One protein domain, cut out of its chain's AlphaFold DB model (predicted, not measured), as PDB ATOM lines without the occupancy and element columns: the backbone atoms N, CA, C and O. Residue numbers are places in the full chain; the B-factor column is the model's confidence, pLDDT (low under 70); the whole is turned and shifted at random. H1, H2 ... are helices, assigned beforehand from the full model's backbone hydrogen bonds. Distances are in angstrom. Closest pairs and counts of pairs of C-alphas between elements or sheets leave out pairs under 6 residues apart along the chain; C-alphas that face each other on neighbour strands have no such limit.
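What this domain is: This is residues 41 to 158 of the 297 residues of an uncharacterized protein of Mycoplasma caviae (UniProt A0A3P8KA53). Two long helices, H1 and H5, run side by side the same way; the helical hairpin of H3 and H4 packs across H1, through H3. Of 118 printed residues, 69 lie in five named helices, H1 to H5 in chain order, with no named strand: all helix. The whole is compact, radius of gyration of the C-alphas 13.4 A, spanning 35 by 33 by 25 A.

Where its parts are: H1, residues 55 to 75, runs 30.5 A from C-alpha 55 at (-37.171, -34.685, 3.416). H5, residues 137 to 157, runs 30.3 A to C-alpha 157 at (-47.940, -57.629, -11.776). H2 is residues 80 to 85, 8.8 A; H3 103 to 112, 14.3 A; H4 118 to 128, 15.2 A.

How they stand to each other: H1 touches H5 at a shallow tilt of 29 degrees, closest C-alphas Cys 62 and Tyr 145, 5.3 A. With residues 59 to 67 alone H1 touches H3, closest C-alphas Gln 63 and Phe 112, 4.5 A. H5 only just touches H2, with residues 151 to 154 alone and 3 pairs of C-alphas within 8 A, closest Phe 83 and Ala 151, 6.6 A. Every O i to N i+4 pair is within hydrogen-bond range in H2, H3 and H4, and 16 of 17 in H1 and in H5.

The domain as a whole: The printed part has no cut; the link H2 to H3 is long, and residues 98 to 102 are under pLDDT 70.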
ATOM      1  N   TYR A  41     -49.276 -56.120   2.557       82.00
ATOM      2  CA  TYR A  41     -48.192 -55.603   1.725       82.00
ATOM      3  C   TYR A  41     -48.543 -55.549   0.234       82.00
ATOM      4  O   TYR A  41     -47.976 -54.726  -0.482       82.00
ATOM      5  N   GLU A  42     -49.510 -56.352  -0.226       82.06
ATOM      6  CA  GLU A  42     -50.018 -56.311  -1.602       82.06
ATOM      7  C   GLU A  42     -50.995 -55.152  -1.840       82.06
ATOM      8  O   GLU A  42     -51.243 -54.783  -2.988       82.06
ATOM      9  N   LYS A  43     -51.562 -54.559  -0.776       83.94
ATOM     10  CA  LYS A  43     -52.503 -53.444  -0.922       83.94
ATOM     11  C   LYS A  43     -51.801 -52.268  -1.591       83.94
ATOM     12  O   LYS A  43     -50.677 -51.913  -1.217       83.94
ATOM     13  N   ALA A  44     -52.504 -51.640  -2.534       74.88
ATOM     14  CA  ALA A  44     -52.043 -50.428  -3.193       74.88
ATOM     15  C   ALA A  44     -51.636 -49.387  -2.139       74.88
ATOM     16  O   ALA A  44     -52.424 -49.019  -1.267       74.88
ATOM     17  N   THR A  45     -50.385 -48.938  -2.199       77.12
ATOM     18  CA  THR A  45     -49.940 -47.763  -1.449       77.12
ATOM     19  C   THR A  45     -50.309 -46.543  -2.272       77.12
ATOM     20  O   THR A  45     -50.042 -46.523  -3.475       77.12
ATOM     21  N   LYS A  46     -50.903 -45.521  -1.654       76.56
ATOM     22  CA  LYS A  46     -51.089 -44.236  -2.327       76.56
ATOM     23  C   LYS A  46     -49.710 -43.715  -2.739       76.56
ATOM     24  O   LYS A  46     -48.868 -43.469  -1.881       76.56
ATOM     25  N   VAL A  47     -49.477 -43.599  -4.043       76.19
ATOM     26  CA  VAL A  47     -48.280 -42.939  -4.565       76.19
ATOM     27  C   VAL A  47     -48.511 -41.446  -4.399       76.19
ATOM     28  O   VAL A  47     -49.455 -40.882  -4.955       76.19
ATOM     29  N   GLU A  48     -47.709 -40.829  -3.545       79.50
ATOM     30  CA  GLU A  48     -47.759 -39.399  -3.294       79.50
ATOM     31  C   GLU A  48     -46.874 -38.680  -4.309       79.50
ATOM     32  O   GLU A  48     -45.903 -39.234  -4.829       79.50
ATOM     33  N   ASP A  49     -47.210 -37.424  -4.597       86.12
ATOM     34  CA  ASP A  49     -46.321 -36.559  -5.361       86.12
ATOM     35  C   ASP A  49     -45.104 -36.226  -4.492       86.12
ATOM     36  O   ASP A  49     -45.126 -35.304  -3.675       86.12
ATOM     37  N   ILE A  50     -44.046 -37.023  -4.661       87.00
ATOM     38  CA  ILE A  50     -42.829 -36.984  -3.847       87.00
ATOM     39  C   ILE A  50     -42.162 -35.604  -3.846       87.00
ATOM     40  O   ILE A  50     -41.486 -35.249  -2.884       87.00
ATOM     41  N   THR A  51     -42.379 -34.798  -4.893       86.19
ATOM     42  CA  THR A  51     -41.811 -33.446  -5.013       86.19
ATOM     43  C   THR A  51     -42.425 -32.455  -4.024       86.19
ATOM     44  O   THR A  51     -41.795 -31.458  -3.687       86.19
ATOM     45  N   LYS A  52     -43.626 -32.754  -3.510       90.25
ATOM     46  CA  LYS A  52     -44.340 -31.941  -2.515       90.25
ATOM     47  C   LYS A  52     -44.053 -32.354  -1.074       90.25
ATOM     48  O   LYS A  52     -44.493 -31.674  -0.149       90.25
ATOM     49  N   LEU A  53     -43.359 -33.472  -0.867       90.50
ATOM     50  CA  LEU A  53     -43.032 -33.965   0.466       90.50
ATOM     51  C   LEU A  53     -41.744 -33.322   0.980       90.50
ATOM     52  O   LEU A  53     -40.793 -33.116   0.230       90.50
ATOM     53  N   ASN A  54     -41.687 -33.062   2.285       91.69
ATOM     54  CA  ASN A  54     -40.431 -32.690   2.929       91.69
ATOM     55  C   ASN A  54     -39.495 -33.908   3.053       91.69
ATOM     56  O   ASN A  54     -39.915 -35.062   2.925       91.69
ATOM     57  N   LYS A  55     -38.218 -33.655   3.346       92.00
ATOM     58  CA  LYS A  55     -37.171 -34.685   3.416       92.00
ATOM     59  C   LYS A  55     -37.496 -35.841   4.375       92.00
ATOM     60  O   LYS A  55     -37.256 -36.996   4.034       92.00
ATOM     61  N   GLN A  56     -38.099 -35.558   5.531       93.62
ATOM     62  CA  GLN A  56     -38.500 -36.592   6.488       93.62
ATOM     63  C   GLN A  56     -39.649 -37.460   5.951       93.62
ATOM     64  O   GLN A  56     -39.599 -38.682   6.043       93.62
ATOM     65  N   LYS A  57     -40.656 -36.859   5.313       92.38
ATOM     66  CA  LYS A  57     -41.771 -37.601   4.703       92.38
ATOM     67  C   LYS A  57     -41.336 -38.427   3.494       92.38
ATOM     68  O   LYS A  57     -41.836 -39.537   3.311       92.38
ATOM     69  N   LYS A  58     -40.367 -37.941   2.709       94.06
ATOM     70  CA  LYS A  58     -39.711 -38.732   1.653       94.06
ATOM     71  C   LYS A  58     -39.041 -39.976   2.242       94.06
ATOM     72  O   LYS A  58     -39.229 -41.072   1.725       94.06
ATOM     73  N   TYR A  59     -38.309 -39.809   3.343       94.06
ATOM     74  CA  TYR A  59     -37.644 -40.902   4.048       94.06
ATOM     75  C   TYR A  59     -38.624 -41.969   4.554       94.06
ATOM     76  O   TYR A  59     -38.488 -43.137   4.193       94.06
ATOM     77  N   GLU A  60     -39.656 -41.556   5.293       91.88
ATOM     78  CA  GLU A  60     -40.716 -42.447   5.792       91.88
ATOM     79  C   GLU A  60     -41.407 -43.199   4.640       91.88
ATOM     80  O   GLU A  60     -41.700 -44.392   4.730       91.88
ATOM     81  N   SER A  61     -41.613 -42.524   3.508       91.81
ATOM     82  CA  SER A  61     -42.190 -43.139   2.312       91.81
ATOM     83  C   SER A  61     -41.274 -44.203   1.701       91.81
ATOM     84  O   SER A  61     -41.747 -45.280   1.336       91.81
ATOM     85  N   CYS A  62     -39.965 -43.945   1.615       93.38
ATOM     86  CA  CYS A  62     -38.993 -44.943   1.166       93.38
ATOM     87  C   CYS A  62     -38.952 -46.160   2.100       93.38
ATOM     88  O   CYS A  62     -38.946 -47.282   1.605       93.38
ATOM     89  N   GLN A  63     -38.998 -45.967   3.421       90.94
ATOM     90  CA  GLN A  63     -39.074 -47.067   4.396       90.94
ATOM     91  C   GLN A  63     -40.300 -47.964   4.146       90.94
ATOM     92  O   GLN A  63     -40.186 -49.188   4.039       90.94
ATOM     93  N   ILE A  64     -41.480 -47.357   3.947       89.88
ATOM     94  CA  ILE A  64     -42.721 -48.086   3.641       89.88
ATOM     95  C   ILE A  64     -42.571 -48.927   2.370       89.88
ATOM     96  O   ILE A  64     -42.909 -50.116   2.371       89.88
ATOM     97  N   PHE A  65     -42.088 -48.323   1.282       91.56
ATOM     98  CA  PHE A  65     -41.932 -49.039   0.020       91.56
ATOM     99  C   PHE A  65     -40.866 -50.127   0.114       91.56
ATOM    100  O   PHE A  65     -41.132 -51.248  -0.310       91.56
ATOM    101  N   PHE A  66     -39.711 -49.845   0.714       91.62
ATOM    102  CA  PHE A  66     -38.646 -50.828   0.886       91.62
ATOM    103  C   PHE A  66     -39.139 -52.061   1.649       91.62
ATOM    104  O   PHE A  66     -38.972 -53.178   1.162       91.62
ATOM    105  N   ASN A  67     -39.861 -51.881   2.761       86.50
ATOM    106  CA  ASN A  67     -40.433 -53.009   3.495       86.50
ATOM    107  C   ASN A  67     -41.409 -53.834   2.643       86.50
ATOM    108  O   ASN A  67     -41.376 -55.064   2.670       86.50
ATOM    109  N   LYS A  68     -42.276 -53.177   1.863       91.00
ATOM    110  CA  LYS A  68     -43.196 -53.887   0.963       91.00
ATOM    111  C   LYS A  68     -42.451 -54.661  -0.121       91.00
ATOM    112  O   LYS A  68     -42.821 -55.796  -0.397       91.00
ATOM    113  N   LEU A  69     -41.411 -54.078  -0.719       91.75
ATOM    114  CA  LEU A  69     -40.579 -54.738  -1.730       91.75
ATOM    115  C   LEU A  69     -39.865 -55.961  -1.157       91.75
ATOM    116  O   LEU A  69     -39.878 -57.024  -1.772       91.75
ATOM    117  N   SER A  70     -39.301 -55.818   0.041       86.88
ATOM    118  CA  SER A  70     -38.709 -56.906   0.812       86.88
ATOM    119  C   SER A  70     -39.692 -58.074   0.964       86.88
ATOM    120  O   SER A  70     -39.379 -59.192   0.555       86.88
ATOM    121  N   GLU A  71     -40.915 -57.821   1.440       89.88
ATOM    122  CA  GLU A  71     -41.943 -58.864   1.565       89.88
ATOM    123  C   GLU A  71     -42.334 -59.454   0.192       89.88
ATOM    124  O   GLU A  71     -42.295 -60.672  -0.006       89.88
ATOM    125  N   LEU A  72     -42.632 -58.609  -0.798       92.94
ATOM    126  CA  LEU A  72     -43.044 -59.037  -2.138       92.94
ATOM    127  C   LEU A  72     -42.000 -59.903  -2.849       92.94
ATOM    128  O   LEU A  72     -42.381 -60.842  -3.542       92.94
ATOM    129  N   SER A  73     -40.707 -59.650  -2.644       91.50
ATOM    130  CA  SER A  73     -39.623 -60.414  -3.278       91.50
ATOM    131  C   SER A  73     -39.610 -61.910  -2.932       91.50
ATOM    132  O   SER A  73     -39.015 -62.712  -3.655       91.50
ATOM    133  N   ILE A  74     -40.280 -62.301  -1.841       90.56
ATOM    134  CA  ILE A  74     -40.455 -63.701  -1.427       90.56
ATOM    135  C   ILE A  74     -41.821 -64.251  -1.858       90.56
ATOM    136  O   ILE A  74     -41.951 -65.432  -2.198       90.56
ATOM    137  N   PHE A  75     -42.855 -63.410  -1.852       93.50
ATOM    138  CA  PHE A  75     -44.233 -63.833  -2.118       93.50
ATOM    139  C   PHE A  75     -44.665 -63.705  -3.587       93.50
ATOM    140  O   PHE A  75     -45.746 -64.171  -3.951       93.50
ATOM    141  N   LYS A  76     -43.826 -63.126  -4.448       95.50
ATOM    142  CA  LYS A  76     -44.056 -62.978  -5.891       95.50
ATOM    143  C   LYS A  76     -42.922 -63.614  -6.691       95.50
ATOM    144  O   LYS A  76     -41.757 -63.465  -6.340       95.50
ATOM    145  N   GLU A  77     -43.246 -64.262  -7.808       94.69
ATOM    146  CA  GLU A  77     -42.253 -64.804  -8.753       94.69
ATOM    147  C   GLU A  77     -41.903 -63.778  -9.841       94.69
ATOM    148  O   GLU A  77     -42.034 -64.035 -11.039       94.69
ATOM    149  N   ALA A  78     -41.490 -62.578  -9.427       95.94
ATOM    150  CA  ALA A  78     -40.960 -61.590 -10.363       95.94
ATOM    151  C   ALA A  78     -39.575 -62.031 -10.872       95.94
ATOM    152  O   ALA A  78     -38.849 -62.736 -10.168       95.94
ATOM    153  N   LYS A  79     -39.187 -61.626 -12.087       96.38
ATOM    154  CA  LYS A  79     -37.872 -61.962 -12.654       96.38
ATOM    155  C   LYS A  79     -36.924 -60.785 -12.517       96.38
ATOM    156  O   LYS A  79     -37.309 -59.660 -12.814       96.38
ATOM    157  N   GLN A  80     -35.666 -61.043 -12.157       95.81
ATOM    158  CA  GLN A  80     -34.638 -59.999 -12.060       95.81
ATOM    159  C   GLN A  80     -34.507 -59.177 -13.359       95.81
ATOM    160  O   GLN A  80     -34.389 -57.954 -13.299       95.81
ATOM    161  N   SER A  81     -34.668 -59.821 -14.521       97.31
ATOM    162  CA  SER A  81     -34.647 -59.177 -15.844       97.31
ATOM    163  C   SER A  81     -35.647 -58.025 -16.005       97.31
ATOM    164  O   SER A  81     -35.373 -57.060 -16.723       97.31
ATOM    165  N   ASP A  82     -36.802 -58.100 -15.338       97.50
ATOM    166  CA  ASP A  82     -37.843 -57.069 -15.427       97.50
ATOM    167  C   ASP A  82     -37.400 -55.795 -14.686       97.50
ATOM    168  O   ASP A  82     -37.611 -54.676 -15.161       97.50
ATOM    169  N   PHE A  83     -36.696 -55.959 -13.561       97.81
ATOM    170  CA  PHE A  83     -36.111 -54.861 -12.784       97.81
ATOM    171  C   PHE A  83     -34.915 -54.245 -13.500       97.81
ATOM    172  O   PHE A  83     -34.754 -53.023 -13.485       97.81
ATOM    173  N   ASP A  84     -34.091 -55.067 -14.149       96.75
ATOM    174  CA  ASP A  84     -32.954 -54.597 -14.941       96.75
ATOM    175  C   ASP A  84     -33.431 -53.728 -16.114       96.75
ATOM    176  O   ASP A  84     -32.944 -52.611 -16.298       96.75
ATOM    177  N   THR A  85     -34.461 -54.184 -16.836       96.25
ATOM    178  CA  THR A  85     -35.090 -53.441 -17.944       96.25
ATOM    179  C   THR A  85     -35.656 -52.099 -17.479       96.25
ATOM    180  O   THR A  85     -35.485 -51.073 -18.139       96.25
ATOM    181  N   ALA A  86     -36.289 -52.083 -16.305       95.00
ATOM    182  CA  ALA A  86     -36.841 -50.875 -15.703       95.00
ATOM    183  C   ALA A  86     -35.794 -49.986 -14.998       95.00
ATOM    184  O   ALA A  86     -36.158 -48.945 -14.448       95.00
ATOM    185  N   LYS A  87     -34.504 -50.362 -15.029       95.88
ATOM    186  CA  LYS A  87     -33.386 -49.668 -14.360       95.88
ATOM    187  C   LYS A  87     -33.572 -49.526 -12.843       95.88
ATOM    188  O   LYS A  87     -33.144 -48.543 -12.247       95.88
ATOM    189  N   VAL A  88     -34.187 -50.525 -12.216       96.44
ATOM    190  CA  VAL A  88     -34.420 -50.618 -10.760       96.44
ATOM    191  C   VAL A  88     -33.873 -51.931 -10.187       96.44
ATOM    192  O   VAL A  88     -34.384 -52.469  -9.209       96.44
ATOM    193  N   SER A  89     -32.807 -52.439 -10.812       94.88
ATOM    194  CA  SER A  89     -32.159 -53.733 -10.548       94.88
ATOM    195  C   SER A  89     -31.922 -54.029  -9.062       94.88
ATOM    196  O   SER A  89     -32.188 -55.140  -8.609       94.88
ATOM    197  N   ILE A  90     -31.486 -53.021  -8.300       91.06
ATOM    198  CA  ILE A  90     -31.206 -53.088  -6.853       91.06
ATOM    199  C   ILE A  90     -32.400 -53.548  -5.998       91.06
ATOM    200  O   ILE A  90     -32.203 -54.054  -4.899       91.06
ATOM    201  N   TYR A  91     -33.630 -53.400  -6.499       94.44
ATOM    202  CA  TYR A  91     -34.863 -53.810  -5.819       94.44
ATOM    203  C   TYR A  91     -35.424 -55.141  -6.332       94.44
ATOM    204  O   TYR A  91     -36.485 -55.586  -5.886       94.44
ATOM    205  N   GLY A  92     -34.730 -55.775  -7.277       94.31
ATOM    206  CA  GLY A  92     -35.111 -57.071  -7.814       94.31
ATOM    207  C   GLY A  92     -34.869 -58.223  -6.829       94.31
ATOM    208  O   GLY A  92     -34.117 -58.079  -5.857       94.31
ATOM    209  N   PRO A  93     -35.509 -59.380  -7.067       90.31
ATOM    210  CA  PRO A  93     -35.592 -60.487  -6.110       90.31
ATOM    211  C   PRO A  93     -34.256 -61.187  -5.844       90.31
ATOM    212  O   PRO A  93     -34.144 -61.944  -4.876       90.31
ATOM    213  N   GLU A  94     -33.247 -60.962  -6.687       86.19
ATOM    214  CA  GLU A  94     -31.899 -61.497  -6.487       86.19
ATOM    215  C   GLU A  94     -31.010 -60.553  -5.675       86.19
ATOM    216  O   GLU A  94     -30.099 -61.032  -5.007       86.19
ATOM    217  N   LYS A  95     -31.286 -59.240  -5.702       85.69
ATOM    218  CA  LYS A  95     -30.402 -58.203  -5.144       85.69
ATOM    219  C   LYS A  95     -30.892 -57.598  -3.836       85.69
ATOM    220  O   LYS A  95     -30.076 -57.279  -2.980       85.69
ATOM    221  N   ILE A  96     -32.209 -57.493  -3.635       83.25
ATOM    222  CA  ILE A  96     -32.791 -56.824  -2.455       83.25
ATOM    223  C   ILE A  96     -32.378 -57.461  -1.115       83.25
ATOM    224  O   ILE A  96     -32.404 -56.800  -0.081       83.25
ATOM    225  N   TYR A  97     -31.956 -58.729  -1.135       73.00
ATOM    226  CA  TYR A  97     -31.435 -59.455   0.024       73.00
ATOM    227  C   TYR A  97     -29.991 -59.945  -0.149       73.00
ATOM    228  O   TYR A  97     -29.535 -60.773   0.637       73.00
ATOM    229  N   ASP A  98     -29.239 -59.431  -1.127       68.81
ATOM    230  CA  ASP A  98     -27.828 -59.803  -1.317       68.81
ATOM    231  C   ASP A  98     -26.883 -59.001  -0.409       68.81
ATOM    232  O   ASP A  98     -25.745 -58.691  -0.750       68.81
ATOM    233  N   PHE A  99     -27.336 -58.680   0.802       61.53
ATOM    234  CA  PHE A  99     -26.569 -57.921   1.788       61.53
ATOM    235  C   PHE A  99     -25.335 -58.677   2.304       61.53
ATOM    236  O   PHE A  99     -24.612 -58.157   3.136       61.53
ATOM    237  N   VAL A 100     -25.056 -59.905   1.863       55.56
ATOM    238  CA  VAL A 100     -23.789 -60.586   2.175       55.56
ATOM    239  C   VAL A 100     -22.693 -60.200   1.176       55.56
ATOM    240  O   VAL A 100     -21.518 -60.183   1.540       55.56
ATOM    241  N   LYS A 101     -23.057 -59.890  -0.073       59.12
ATOM    242  CA  LYS A 101     -22.110 -59.706  -1.188       59.12
ATOM    243  C   LYS A 101     -22.173 -58.314  -1.803       59.12
ATOM    244  O   LYS A 101     -21.194 -57.884  -2.408       59.12
ATOM    245  N   ASP A 102     -23.290 -57.618  -1.632       67.69
ATOM    246  CA  ASP A 102     -23.546 -56.299  -2.193       67.69
ATOM    247  C   ASP A 102     -23.588 -55.240  -1.081       67.69
ATOM    248  O   ASP A 102     -24.526 -55.153  -0.281       67.69
ATOM    249  N   LYS A 103     -22.548 -54.403  -1.055       71.75
ATOM    250  CA  LYS A 103     -22.415 -53.278  -0.125       71.75
ATOM    251  C   LYS A 103     -23.526 -52.239  -0.315       71.75
ATOM    252  O   LYS A 103     -24.006 -51.679   0.664       71.75
ATOM    253  N   THR A 104     -23.997 -52.014  -1.542       79.25
ATOM    254  CA  THR A 104     -25.121 -51.103  -1.804       79.25
ATOM    255  C   THR A 104     -26.420 -51.668  -1.230       79.25
ATOM    256  O   THR A 104     -27.187 -50.933  -0.606       79.25
ATOM    257  N   ALA A 105     -26.653 -52.978  -1.361       73.75
ATOM    258  CA  ALA A 105     -27.808 -53.632  -0.743       73.75
ATOM    259  C   ALA A 105     -27.764 -53.550   0.795       73.75
ATOM    260  O   ALA A 105     -28.794 -53.285   1.420       73.75
ATOM    261  N   GLN A 106     -26.581 -53.705   1.406       73.00
ATOM    262  CA  GLN A 106     -26.386 -53.481   2.847       73.00
ATOM    263  C   GLN A 106     -26.771 -52.053   3.253       73.00
ATOM    264  O   GLN A 106     -27.563 -51.874   4.180       73.00
ATOM    265  N   ILE A 107     -26.269 -51.046   2.533       77.75
ATOM    266  CA  ILE A 107     -26.549 -49.635   2.828       77.75
ATOM    267  C   ILE A 107     -28.039 -49.321   2.649       77.75
ATOM    268  O   ILE A 107     -28.624 -48.641   3.484       77.75
ATOM    269  N   HIS A 108     -28.700 -49.828   1.604       82.56
ATOM    270  CA  HIS A 108     -30.144 -49.624   1.427       82.56
ATOM    271  C   HIS A 108     -30.964 -50.276   2.537       82.56
ATOM    272  O   HIS A 108     -31.894 -49.651   3.047       82.56
ATOM    273  N   SER A 109     -30.597 -51.497   2.932       77.25
ATOM    274  CA  SER A 109     -31.216 -52.179   4.068       77.25
ATOM    275  C   SER A 109     -31.080 -51.350   5.345       77.25
ATOM    276  O   SER A 109     -32.059 -51.184   6.065       77.25
ATOM    277  N   PHE A 110     -29.912 -50.744   5.585       76.62
ATOM    278  CA  PHE A 110     -29.714 -49.821   6.703       76.62
ATOM    279  C   PHE A 110     -30.602 -48.582   6.587       76.62
ATOM    280  O   PHE A 110     -31.355 -48.259   7.508       76.62
ATOM    281  N   LEU A 111     -30.489 -47.866   5.464       82.56
ATOM    282  CA  LEU A 111     -31.118 -46.562   5.293       82.56
ATOM    283  C   LEU A 111     -32.627 -46.691   5.434       82.56
ATOM    284  O   LEU A 111     -33.236 -45.909   6.152       82.56
ATOM    285  N   PHE A 112     -33.221 -47.696   4.801       85.62
ATOM    286  CA  PHE A 112     -34.670 -47.836   4.704       85.62
ATOM    287  C   PHE A 112     -35.260 -48.872   5.657       85.62
ATOM    288  O   PHE A 112     -36.443 -49.199   5.555       85.62
ATOM    289  N   ASN A 113     -34.477 -49.357   6.619       76.25
ATOM    290  CA  ASN A 113     -35.020 -50.080   7.754       76.25
ATOM    291  C   ASN A 113     -35.956 -49.161   8.557       76.25
ATOM    292  O   ASN A 113     -35.556 -48.058   8.926       76.25
ATOM    293  N   ASN A 114     -37.165 -49.622   8.884       71.75
ATOM    294  CA  ASN A 114     -38.162 -48.844   9.632       71.75
ATOM    295  C   ASN A 114     -37.709 -48.478  11.049       71.75
ATOM    296  O   ASN A 114     -38.258 -47.560  11.646       71.75
ATOM    297  N   GLU A 115     -36.722 -49.192  11.587       70.50
ATOM    298  CA  GLU A 115     -36.191 -48.919  12.920       70.50
ATOM    299  C   GLU A 115     -35.100 -47.835  12.918       70.50
ATOM    300  O   GLU A 115     -34.713 -47.352  13.986       70.50
ATOM    301  N   SER A 116     -34.592 -47.460  11.739       72.44
ATOM    302  CA  SER A 116     -33.662 -46.345  11.590       72.44
ATOM    303  C   SER A 116     -34.444 -45.034  11.630       72.44
ATOM    304  O   SER A 116     -35.483 -44.882  10.984       72.44
ATOM    305  N   ASN A 117     -33.975 -44.090  12.445       82.38
ATOM    306  CA  ASN A 117     -34.562 -42.758  12.482       82.38
ATOM    307  C   ASN A 117     -33.903 -41.863  11.424       82.38
ATOM    308  O   ASN A 117     -32.835 -42.161  10.886       82.38
ATOM    309  N   PHE A 118     -34.546 -40.735  11.145       87.50
ATOM    310  CA  PHE A 118     -34.098 -39.825  10.099       87.50
ATOM    311  C   PHE A 118     -32.665 -39.302  10.311       87.50
ATOM    312  O   PHE A 118     -31.906 -39.187   9.352       87.50
ATOM    313  N   GLU A 119     -32.279 -39.001  11.553       89.00
ATOM    314  CA  GLU A 119     -30.951 -38.467  11.881       89.00
ATOM    315  C   GLU A 119     -29.847 -39.503  11.638       89.00
ATOM    316  O   GLU A 119     -28.850 -39.209  10.979       89.00
ATOM    317  N   ILE A 120     -30.058 -40.736  12.108       83.25
ATOM    318  CA  ILE A 120     -29.146 -41.868  11.917       83.25
ATOM    319  C   ILE A 120     -29.022 -42.198  10.429       83.25
ATOM    320  O   ILE A 120     -27.909 -42.325   9.917       83.25
ATOM    321  N   ALA A 121     -30.144 -42.273   9.710       86.56
ATOM    322  CA  ALA A 121     -30.142 -42.506   8.271       86.56
ATOM    323  C   ALA A 121     -29.417 -41.391   7.507       86.56
ATOM    324  O   ALA A 121     -28.638 -41.676   6.602       86.56
ATOM    325  N   SER A 122     -29.614 -40.126   7.894       91.19
ATOM    326  CA  SER A 122     -28.915 -39.003   7.265       91.19
ATOM    327  C   SER A 122     -27.410 -39.056   7.518       91.19
ATOM    328  O   SER A 122     -26.645 -38.787   6.597       91.19
ATOM    329  N   LYS A 123     -26.970 -39.416   8.728       89.81
ATOM    330  CA  LYS A 123     -25.544 -39.593   9.032       89.81
ATOM    331  C   LYS A 123     -24.939 -40.730   8.204       89.81
ATOM    332  O   LYS A 123     -23.909 -40.541   7.566       89.81
ATOM    333  N   HIS A 124     -25.611 -41.875   8.155       85.62
ATOM    334  CA  HIS A 124     -25.138 -43.030   7.397       85.62
ATOM    335  C   HIS A 124     -25.120 -42.780   5.885       85.62
ATOM    336  O   HIS A 124     -24.229 -43.270   5.189       85.62
ATOM    337  N   PHE A 125     -26.068 -41.990   5.370       92.38
ATOM    338  CA  PHE A 125     -26.011 -41.501   3.996       92.38
ATOM    339  C   PHE A 125     -24.721 -40.711   3.762       92.38
ATOM    340  O   PHE A 125     -24.010 -41.014   2.813       92.38
ATOM    341  N   GLU A 126     -24.385 -39.746   4.625       93.50
ATOM    342  CA  GLU A 126     -23.176 -38.928   4.450       93.50
ATOM    343  C   GLU A 126     -21.888 -39.763   4.457       93.50
ATOM    344  O   GLU A 126     -20.988 -39.503   3.658       93.50
ATOM    345  N   GLU A 127     -21.823 -40.797   5.299       90.94
ATOM    346  CA  GLU A 127     -20.699 -41.743   5.367       90.94
ATOM    347  C   GLU A 127     -20.563 -42.605   4.098       90.94
ATOM    348  O   GLU A 127     -19.463 -43.043   3.761       90.94
ATOM    349  N   ASN A 128     -21.661 -42.822   3.367       89.56
ATOM    350  CA  ASN A 128     -21.727 -43.743   2.227       89.56
ATOM    351  C   ASN A 128     -22.077 -43.070   0.892       89.56
ATOM    352  O   ASN A 128     -22.268 -43.749  -0.115       89.56
ATOM    353  N   LYS A 129     -22.140 -41.741   0.843       93.25
ATOM    354  CA  LYS A 129     -22.654 -40.986  -0.308       93.25
ATOM    355  C   LYS A 129     -21.899 -41.252  -1.621       93.25
ATOM    356  O   LYS A 129     -22.509 -41.292  -2.687       93.25
ATOM    357  N   THR A 130     -20.598 -41.550  -1.531       91.12
ATOM    358  CA  THR A 130     -19.765 -41.989  -2.664       91.12
ATOM    359  C   THR A 130     -20.204 -43.346  -3.212       91.12
ATOM    360  O   THR A 130     -20.338 -43.492  -4.419       91.12
ATOM    361  N   GLU A 131     -20.468 -44.326  -2.342       89.06
ATOM    362  CA  GLU A 131     -20.978 -45.647  -2.746       89.06
ATOM    363  C   GLU A 131     -22.367 -45.520  -3.384       89.06
ATOM    364  O   GLU A 131     -22.676 -46.156  -4.388       89.06
ATOM    365  N   LEU A 132     -23.188 -44.628  -2.829       90.31
ATOM    366  CA  LEU A 132     -24.543 -44.351  -3.296       90.31
ATOM    367  C   LEU A 132     -24.597 -43.473  -4.553       90.31
ATOM    368  O   LEU A 132     -25.694 -43.213  -5.052       90.31
ATOM    369  N   ASN A 133     -23.447 -43.007  -5.054       90.00
ATOM    370  CA  ASN A 133     -23.331 -42.087  -6.184       90.00
ATOM    371  C   ASN A 133     -24.283 -40.881  -6.075       90.00
ATOM    372  O   ASN A 133     -24.923 -40.483  -7.051       90.00
ATOM    373  N   SER A 134     -24.400 -40.300  -4.879       92.56
ATOM    374  CA  SER A 134     -25.232 -39.122  -4.633       92.56
ATOM    375  C   SER A 134     -24.536 -38.161  -3.682       92.56
ATOM    376  O   SER A 134     -23.861 -38.587  -2.760       92.56
ATOM    377  N   ASN A 135     -24.733 -36.857  -3.869       92.56
ATOM    378  CA  ASN A 135     -24.161 -35.823  -3.000       92.56
ATOM    379  C   ASN A 135     -25.202 -35.147  -2.099       92.56
ATOM    380  O   ASN A 135     -24.841 -34.349  -1.239       92.56
ATOM    381  N   ASN A 136     -26.487 -35.433  -2.311       94.56
ATOM    382  CA  ASN A 136     -27.589 -34.795  -1.609       94.56
ATOM    383  C   ASN A 136     -28.588 -35.862  -1.155       94.56
ATOM    384  O   ASN A 136     -29.122 -36.622  -1.967       94.56
ATOM    385  N   PHE A 137     -28.846 -35.916   0.153       94.50
ATOM    386  CA  PHE A 137     -29.725 -36.941   0.708       94.50
ATOM    387  C   PHE A 137     -31.181 -36.769   0.249       94.50
ATOM    388  O   PHE A 137     -31.872 -37.752   0.029       94.50
ATOM    389  N   GLU A 138     -31.670 -35.544   0.058       94.31
ATOM    390  CA  GLU A 138     -33.040 -35.313  -0.413       94.31
ATOM    391  C   GLU A 138     -33.256 -35.743  -1.871       94.31
ATOM    392  O   GLU A 138     -34.259 -36.398  -2.185       94.31
ATOM    393  N   ASP A 139     -32.305 -35.437  -2.752       93.62
ATOM    394  CA  ASP A 139     -32.335 -35.884  -4.150       93.62
ATOM    395  C   ASP A 139     -32.214 -37.408  -4.236       93.62
ATOM    396  O   ASP A 139     -32.920 -38.068  -5.009       93.62
ATOM    397  N   TYR A 140     -31.370 -37.983  -3.375       95.88
ATOM    398  CA  TYR A 140     -31.254 -39.425  -3.219       95.88
ATOM    399  C   TYR A 140     -32.592 -40.050  -2.806       95.88
ATOM    400  O   TYR A 140     -33.063 -40.961  -3.484       95.88
ATOM    401  N   LEU A 141     -33.257 -39.532  -1.768       96.06
ATOM    402  CA  LEU A 141     -34.570 -40.026  -1.333       96.06
ATOM    403  C   LEU A 141     -35.618 -39.931  -2.447       96.06
ATOM    404  O   LEU A 141     -36.379 -40.870  -2.657       96.06
ATOM    405  N   THR A 142     -35.622 -38.834  -3.204       95.38
ATOM    406  CA  THR A 142     -36.533 -38.635  -4.343       95.38
ATOM    407  C   THR A 142     -36.307 -39.688  -5.437       95.38
ATOM    408  O   THR A 142     -37.256 -40.282  -5.965       95.38
ATOM    409  N   THR A 143     -35.039 -39.973  -5.741       95.12
ATOM    410  CA  THR A 143     -34.630 -40.993  -6.718       95.12
ATOM    411  C   THR A 143     -34.991 -42.400  -6.250       95.12
ATOM    412  O   THR A 143     -35.534 -43.193  -7.028       95.12
ATOM    413  N   GLN A 144     -34.740 -42.712  -4.976       95.38
ATOM    414  CA  GLN A 144     -35.049 -44.023  -4.418       95.38
ATOM    415  C   GLN A 144     -36.554 -44.257  -4.336       95.38
ATOM    416  O   GLN A 144     -37.009 -45.301  -4.789       95.38
ATOM    417  N   TYR A 145     -37.347 -43.273  -3.906       95.31
ATOM    418  CA  TYR A 145     -38.809 -43.375  -3.922       95.31
ATOM    419  C   TYR A 145     -39.343 -43.701  -5.324       95.31
ATOM    420  O   TYR A 145     -40.124 -44.637  -5.512       95.31
ATOM    421  N   SER A 146     -38.869 -42.971  -6.336       94.06
ATOM    422  CA  SER A 146     -39.261 -43.183  -7.736       94.06
ATOM    423  C   SER A 146     -38.842 -44.560  -8.268       94.06
ATOM    424  O   SER A 146     -39.514 -45.141  -9.116       94.06
ATOM    425  N   SER A 147     -37.725 -45.099  -7.781       95.94
ATOM    426  CA  SER A 147     -37.230 -46.423  -8.169       95.94
ATOM    427  C   SER A 147     -37.999 -47.542  -7.465       95.94
ATOM    428  O   SER A 147     -38.399 -48.521  -8.093       95.94
ATOM    429  N   MET A 148     -38.267 -47.379  -6.171       95.75
ATOM    430  CA  MET A 148     -39.008 -48.342  -5.365       95.75
ATOM    431  C   MET A 148     -40.476 -48.450  -5.790       95.75
ATOM    432  O   MET A 148     -41.014 -49.551  -5.844       95.75
ATOM    433  N   THR A 149     -41.122 -47.335  -6.136       94.50
ATOM    434  CA  THR A 149     -42.500 -47.327  -6.664       94.50
ATOM    435  C   THR A 149     -42.604 -48.103  -7.979       94.50
ATOM    436  O   THR A 149     -43.473 -48.961  -8.115       94.50
ATOM    437  N   LYS A 150     -41.659 -47.906  -8.908       95.62
ATOM    438  CA  LYS A 150     -41.565 -48.710 -10.140       95.62
ATOM    439  C   LYS A 150     -41.332 -50.194  -9.850       95.62
ATOM    440  O   LYS A 150     -42.008 -51.045 -10.422       95.62
ATOM    441  N   ALA A 151     -40.405 -50.516  -8.947       96.75
ATOM    442  CA  ALA A 151     -40.149 -51.895  -8.531       96.75
ATOM    443  C   ALA A 151     -41.402 -52.549  -7.918       96.75
ATOM    444  O   ALA A 151     -41.695 -53.716  -8.177       96.75
ATOM    445  N   PHE A 152     -42.178 -51.783  -7.150       95.69
ATOM    446  CA  PHE A 152     -43.407 -52.242  -6.512       95.69
ATOM    447  C   PHE A 152     -44.460 -52.622  -7.554       95.69
ATOM    448  O   PHE A 152     -45.061 -53.691  -7.459       95.69
ATOM    449  N   GLU A 153     -44.625 -51.814  -8.604       94.88
ATOM    450  CA  GLU A 153     -45.522 -52.133  -9.720       94.88
ATOM    451  C   GLU A 153     -45.127 -53.413 -10.465       94.88
ATOM    452  O   GLU A 153     -46.008 -54.173 -10.876       94.88
ATOM    453  N   ILE A 154     -43.826 -53.673 -10.634       97.19
ATOM    454  CA  ILE A 154     -43.331 -54.914 -11.250       97.19
ATOM    455  C   ILE A 154     -43.748 -56.114 -10.396       97.19
ATOM    456  O   ILE A 154     -44.355 -57.054 -10.910       97.19
ATOM    457  N   TYR A 155     -43.502 -56.066  -9.084       96.81
ATOM    458  CA  TYR A 155     -43.901 -57.142  -8.176       96.81
ATOM    459  C   TYR A 155     -45.415 -57.361  -8.128       96.81
ATOM    460  O   TYR A 155     -45.858 -58.508  -8.095       96.81
ATOM    461  N   LEU A 156     -46.227 -56.299  -8.132       94.06
ATOM    462  CA  LEU A 156     -47.686 -56.441  -8.105       94.06
ATOM    463  C   LEU A 156     -48.241 -57.128  -9.361       94.06
ATOM    464  O   LEU A 156     -49.255 -57.819  -9.269       94.06
ATOM    465  N   LYS A 157     -47.579 -56.963 -10.512       94.81
ATOM    466  CA  LYS A 157     -47.940 -57.629 -11.776       94.81
ATOM    467  C   LYS A 157     -47.442 -59.073 -11.852       94.81
ATOM    468  O   LYS A 157     -47.959 -59.849 -12.654       94.81
ATOM    469  N   ALA A 158     -46.445 -59.435 -11.049       96.56
ATOM    470  CA  ALA A 158     -45.892 -60.780 -11.032       96.56
ATOM    471  C   ALA A 158     -46.869 -61.790 -10.393       96.56
ATOM    472  O   ALA A 158     -47.642 -61.443  -9.489       96.56
TER     473      ALA A 158